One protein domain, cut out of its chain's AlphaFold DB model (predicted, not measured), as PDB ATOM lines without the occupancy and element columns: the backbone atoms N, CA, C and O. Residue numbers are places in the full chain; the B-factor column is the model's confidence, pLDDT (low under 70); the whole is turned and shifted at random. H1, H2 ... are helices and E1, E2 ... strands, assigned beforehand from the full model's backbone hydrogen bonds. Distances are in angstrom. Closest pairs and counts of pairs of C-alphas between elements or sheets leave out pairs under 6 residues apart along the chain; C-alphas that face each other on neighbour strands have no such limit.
ATOM      1  N   ALA A   3      96.995 104.587 158.517       91.94
ATOM      2  CA  ALA A   3      97.930 103.580 157.997       91.94
ATOM      3  C   ALA A   3      97.521 102.121 158.301       91.94
ATOM      4  O   ALA A   3      97.982 101.205 157.631       91.94
ATOM      5  N   MET A   4      96.648 101.891 159.289       92.75
ATOM      6  CA  MET A   4      96.156 100.548 159.619       92.75
ATOM      7  C   MET A   4      95.105 100.042 158.627       92.75
ATOM      8  O   MET A   4      94.866  98.839 158.590       92.75
ATOM      9  N   ILE A   5      94.520 100.925 157.803       93.75
ATOM     10  CA  ILE A   5      93.545 100.551 156.769       93.75
ATOM     11  C   ILE A   5      94.138  99.531 155.796       93.75
ATOM     12  O   ILE A   5      93.467  98.575 155.419       93.75
ATOM     13  N   GLU A   6      95.416  99.681 155.443       92.69
ATOM     14  CA  GLU A   6      96.072  98.761 154.513       92.69
ATOM     15  C   GLU A   6      96.154  97.331 155.046       92.69
ATOM     16  O   GLU A   6      95.991  96.382 154.281       92.69
ATOM     17  N   ASN A   7      96.316  97.190 156.362       94.75
ATOM     18  CA  ASN A   7      96.493  95.913 157.053       94.75
ATOM     19  C   ASN A   7      95.192  95.373 157.668       94.75
ATOM     20  O   ASN A   7      95.239  94.478 158.506       94.75
ATOM     21  N   SER A   8      94.040  95.938 157.300       95.25
ATOM     22  CA  SER A   8      92.737  95.562 157.852       95.25
ATOM     23  C   SER A   8      91.779  95.140 156.743       95.25
ATOM     24  O   SER A   8      91.767  95.726 155.661       95.25
ATOM     25  N   THR A   9      90.937  94.151 157.028       96.50
ATOM     26  CA  THR A   9      89.817  93.754 156.161       96.50
ATOM     27  C   THR A   9      88.579  94.611 156.401       96.50
ATOM     28  O   THR A   9      87.853  94.919 155.466       96.50
ATOM     29  N   ILE A  10      88.339  95.048 157.640       96.81
ATOM     30  CA  ILE A  10      87.207  95.910 158.004       96.81
ATOM     31  C   ILE A  10      87.727  97.066 158.851       96.81
ATOM     32  O   ILE A  10      88.496  96.849 159.789       96.81
ATOM     33  N   VAL A  11      87.302  98.292 158.540       97.19
ATOM     34  CA  VAL A  11      87.678  99.482 159.315       97.19
ATOM     35  C   VAL A  11      86.457 100.341 159.594       97.19
ATOM     36  O   VAL A  11      85.858 100.899 158.676       97.19
ATOM     37  N   ASN A  12      86.152 100.493 160.881       97.00
ATOM     38  CA  ASN A  12      85.097 101.362 161.388       97.00
ATOM     39  C   ASN A  12      85.715 102.665 161.888       97.00
ATOM     40  O   ASN A  12      86.591 102.666 162.752       97.00
ATOM     41  N   MET A  13      85.261 103.787 161.342       97.19
ATOM     42  CA  MET A  13      85.818 105.110 161.603       97.19
ATOM     43  C   MET A  13      84.748 105.991 162.226       97.19
ATOM     44  O   MET A  13      83.702 106.219 161.628       97.19
ATOM     45  N   VAL A  14      85.005 106.497 163.430       97.69
ATOM     46  CA  VAL A  14      84.086 107.365 164.176       97.69
ATOM     47  C   VAL A  14      84.811 108.661 164.517       97.69
ATOM     48  O   VAL A  14      85.910 108.642 165.069       97.69
ATOM     49  N   GLY A  15      84.188 109.793 164.204       97.88
ATOM     50  CA  GLY A  15      84.693 111.117 164.544       97.88
ATOM     51  C   GLY A  15      85.327 111.863 163.371       97.88
ATOM     52  O   GLY A  15      85.839 111.290 162.408       97.88
ATOM     53  N   LYS A  16      85.284 113.197 163.468       97.19
ATOM     54  CA  LYS A  16      85.599 114.120 162.366       97.19
ATOM     55  C   LYS A  16      86.985 113.889 161.764       97.19
ATOM     56  O   LYS A  16      87.101 113.761 160.552       97.19
ATOM     57  N   ASN A  17      88.015 113.799 162.602       97.75
ATOM     58  CA  ASN A  17      89.403 113.752 162.135       97.75
ATOM     59  C   ASN A  17      89.707 112.487 161.323       97.75
ATOM     60  O   ASN A  17      90.350 112.568 160.280       97.75
ATOM     61  N   VAL A  18      89.251 111.317 161.785       97.44
ATOM     62  CA  VAL A  18      89.545 110.045 161.108       97.44
ATOM     63  C   VAL A  18      88.728 109.894 159.828       97.44
ATOM     64  O   VAL A  18      89.296 109.532 158.802       97.44
ATOM     65  N   VAL A  19      87.440 110.253 159.857       97.62
ATOM     66  CA  VAL A  19      86.571 110.184 158.675       97.62
ATOM     67  C   VAL A  19      87.059 111.155 157.600       97.62
ATOM     68  O   VAL A  19      87.235 110.753 156.455       97.62
ATOM     69  N   GLN A  20      87.379 112.400 157.964       97.44
ATOM     70  CA  GLN A  20      87.909 113.378 157.012       97.44
ATOM     71  C   GLN A  20      89.234 112.907 156.397       97.44
ATOM     72  O   GLN A  20      89.402 112.965 155.182       97.44
ATOM     73  N   LYS A  21      90.159 112.372 157.205       97.62
ATOM     74  CA  LYS A  21      91.442 111.875 156.690       97.62
ATOM     75  C   LYS A  21      91.278 110.666 155.765       97.62
ATOM     76  O   LYS A  21      92.073 110.502 154.843       97.62
ATOM     77  N   ALA A  22      90.268 109.828 155.997       96.56
ATOM     78  CA  ALA A  22      89.945 108.707 155.119       96.56
ATOM     79  C   ALA A  22      89.391 109.174 153.765       96.56
ATOM     80  O   ALA A  22      89.765 108.615 152.738       96.56
ATOM     81  N   VAL A  23      88.578 110.235 153.756       97.00
ATOM     82  CA  VAL A  23      88.078 110.877 152.529       97.00
ATOM     83  C   VAL A  23      89.213 111.531 151.744       97.00
ATOM     84  O   VAL A  23      89.349 111.283 150.551       97.00
ATOM     85  N   GLU A  24      90.081 112.298 152.410       97.50
ATOM     86  CA  GLU A  24      91.253 112.938 151.783       97.50
ATOM     87  C   GLU A  24      92.181 111.930 151.096       97.50
ATOM     88  O   GLU A  24      92.820 112.249 150.097       97.50
ATOM     89  N   LYS A  25      92.271 110.712 151.640       95.69
ATOM     90  CA  LYS A  25      93.073 109.623 151.074       95.69
ATOM     91  C   LYS A  25      92.320 108.743 150.072       95.69
ATOM     92  O   LYS A  25      92.916 107.808 149.551       95.69
ATOM     93  N   GLY A  26      91.042 109.017 149.808       95.62
ATOM     94  CA  GLY A  26      90.231 108.266 148.849       95.62
ATOM     95  C   GLY A  26      89.709 106.916 149.349       95.62
ATOM     96  O   GLY A  26      89.164 106.157 148.557       95.62
ATOM     97  N   TYR A  27      89.832 106.604 150.644       95.62
ATOM     98  CA  TYR A  27      89.285 105.359 151.198       95.62
ATOM     99  C   TYR A  27      87.769 105.421 151.410       95.62
ATOM    100  O   TYR A  27      87.109 104.388 151.412       95.62
ATOM    101  N   VAL A  28      87.214 106.616 151.627       97.06
ATOM    102  CA  VAL A  28      85.784 106.831 151.893       97.06
ATOM    103  C   VAL A  28      85.251 107.886 150.934       97.06
ATOM    104  O   VAL A  28      85.804 108.979 150.843       97.06
ATOM    105  N   HIS A  29      84.149 107.585 150.248       97.00
ATOM    106  CA  HIS A  29      83.434 108.582 149.456       97.00
ATOM    107  C   HIS A  29      82.707 109.574 150.386       97.00
ATOM    108  O   HIS A  29      82.100 109.124 151.360       97.00
ATOM    109  N   PRO A  30      82.702 110.896 150.119       96.25
ATOM    110  CA  PRO A  30      82.020 111.871 150.977       96.25
ATOM    111  C   PRO A  30      80.541 111.550 151.236       96.25
ATOM    112  O   PRO A  30      80.047 111.768 152.339       96.25
ATOM    113  N   GLU A  31      79.849 110.987 150.243       97.19
ATOM    114  CA  GLU A  31      78.434 110.597 150.361       97.19
ATOM    115  C   GLU A  31      78.215 109.326 151.197       97.19
ATOM    116  O   GLU A  31      77.096 109.058 151.619       97.19
ATOM    117  N   ALA A  32      79.270 108.554 151.472       96.25
ATOM    118  CA  ALA A  32      79.199 107.368 152.326       96.25
ATOM    119  C   ALA A  32      79.298 107.706 153.828       96.25
ATOM    120  O   ALA A  32      79.240 106.809 154.670       96.25
ATOM    121  N   ILE A  33      79.474 108.985 154.184       97.88
ATOM    122  CA  ILE A  33      79.559 109.427 155.575       97.88
ATOM    123  C   ILE A  33      78.153 109.563 156.148       97.88
ATOM    124  O   ILE A  33      77.377 110.423 155.732       97.88
ATOM    125  N   ILE A  34      77.863 108.785 157.184       98.12
ATOM    126  CA  ILE A  34      76.642 108.947 157.973       98.12
ATOM    127  C   ILE A  34      76.944 109.731 159.249       98.12
ATOM    128  O   ILE A  34      78.088 109.802 159.695       98.12
ATOM    129  N   LYS A  35      75.926 110.346 159.853       97.75
ATOM    130  CA  LYS A  35      76.057 111.016 161.153       97.75
ATOM    131  C   LYS A  35      75.193 110.305 162.177       97.75
ATOM    132  O   LYS A  35      73.988 110.192 161.983       97.75
ATOM    133  N   ILE A  36      75.809 109.878 163.271       96.88
ATOM    134  CA  ILE A  36      75.131 109.281 164.424       96.88
ATOM    135  C   ILE A  36      75.299 110.270 165.571       96.88
ATOM    136  O   ILE A  36      76.426 110.610 165.918       96.88
ATOM    137  N   GLU A  37      74.191 110.815 166.078       97.19
ATOM    138  CA  GLU A  37      74.203 111.882 167.098       97.19
ATOM    139  C   GLU A  37      75.098 113.083 166.715       97.19
ATOM    140  O   GLU A  37      75.791 113.681 167.531       97.19
ATOM    141  N   GLY A  38      75.130 113.426 165.421       96.69
ATOM    142  CA  GLY A  38      75.975 114.501 164.886       96.69
ATOM    143  C   GLY A  38      77.453 114.132 164.700       96.69
ATOM    144  O   GLY A  38      78.189 114.892 164.065       96.69
ATOM    145  N   ILE A  39      77.884 112.957 165.164       98.00
ATOM    146  CA  ILE A  39      79.245 112.448 164.993       98.00
ATOM    147  C   ILE A  39      79.357 111.730 163.641       98.00
ATOM    148  O   ILE A  39      78.575 110.818 163.366       98.00
ATOM    149  N   PRO A  40      80.309 112.113 162.772       98.19
ATOM    150  CA  PRO A  40      80.483 111.458 161.485       98.19
ATOM    151  C   PRO A  40      81.029 110.043 161.669       98.19
ATOM    152  O   PRO A  40      81.942 109.808 162.468       98.19
ATOM    153  N   HIS A  41      80.491 109.123 160.885       98.38
ATOM    154  CA  HIS A  41      80.839 107.718 160.875       98.38
ATOM    155  C   HIS A  41      80.985 107.218 159.437       98.38
ATOM    156  O   HIS A  41      80.243 107.631 158.545       98.38
ATOM    157  N   ALA A  42      81.955 106.337 159.221       97.81
ATOM    158  CA  ALA A  42      82.157 105.637 157.963       97.81
ATOM    159  C   ALA A  42      82.732 104.245 158.231       97.81
ATOM    160  O   ALA A  42      83.506 104.053 159.172       97.81
ATOM    161  N   GLN A  43      82.391 103.291 157.372       97.44
ATOM    162  CA  GLN A  43      82.912 101.931 157.416       97.44
ATOM    163  C   GLN A  43      83.354 101.512 156.016       97.44
ATOM    164  O   GLN A  43      82.685 101.818 155.032       97.44
ATOM    165  N   ILE A  44      84.474 100.794 155.944       95.88
ATOM    166  CA  ILE A  44      84.955 100.152 154.717       95.88
ATOM    167  C   ILE A  44      85.176  98.661 154.951       95.88
ATOM    168  O   ILE A  44      85.529  98.239 156.056       95.88
ATOM    169  N   VAL A  45      84.994  97.881 153.887       96.31
ATOM    170  CA  VAL A  45      85.283  96.447 153.836       96.31
ATOM    171  C   VAL A  45      86.168  96.198 152.613       96.31
ATOM    172  O   VAL A  45      85.766  96.508 151.494       96.31
ATOM    173  N   LYS A  46      87.376  95.677 152.835       90.88
ATOM    174  CA  LYS A  46      88.278  95.149 151.806       90.88
ATOM    175  C   LYS A  46      88.048  93.641 151.710       90.88
ATOM    176  O   LYS A  46      88.186  92.942 152.715       90.88
TER     177      LYS A  46
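What this domain is: This is residues 3 to 46 of the 47 residues of the protein "DUF424 family protein" of Candidatus Bathyarchaeota archaeon (UniProt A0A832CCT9). A small sheet of three antiparallel strands, E1, E3 and E2, has one short helix, H1, packed over one face, while the other face is bare. The long strand E3 lies between E1 and the short E2, with E2 beside its first part and E1 beside its later part. The printed part has 44 residues, with three named strands and one named helix in the order E1, H1, E2, E3, and its class is mixed, helices and strands. It is compact, with a radius of gyration of the C-alphas of 9.7 A, and elongated, spanning 29 by 17 by 16 A.

Where its parts are: E1 is residues 10 to 14, 13.4 A long, and begins at C-alpha 10 (87.207, 95.910, 158.004). H1 is residues 16 to 24, 12.1 A long, beginning at C-alpha 16 (85.599, 114.120, 162.366). E2 is residues 34 to 36, 6.6 A long. E3 is residues 39 to 45, 20.4 A long, and ends at C-alpha 45 (85.283, 96.447, 153.836).

How they stand to each other: E1 and E3 are antiparallel at 173 degrees, with N 13 and O 42 within hydrogen-bond range at 2.8 A. E2 and E3 form a hairpin, antiparallel at 128 degrees, with N 41 and O 34 within range at 2.8 A. The pairing is staggered: E3 pairs with E2 over residues 39 to 41 and with E1 over residues 41 to 45. The edge strands E1 and E2 are apart. H1 is on the sheet at a height over the sheet of 8.9 A, over E3 and slantwise to the strands, at 37 degrees to E3 on the local plane. The closest C-alphas of H1 and E3 are those of Lys 16 and Pro 40, 5.8 A apart. E1, H1 and E2 make a split strand-helix-strand unit, two strands running the same way with E3 between them, and its crossover is right-handed. In H1 every O i to N i+4 pair is within hydrogen-bond range.

The domain as a whole: The C-alphas farthest apart are those of Asn 7 and Glu 37, 29.2 A. The printed part has no cut, and no link is long. The mean pLDDT of the printed part is 96.5, and no printed residue is under 70.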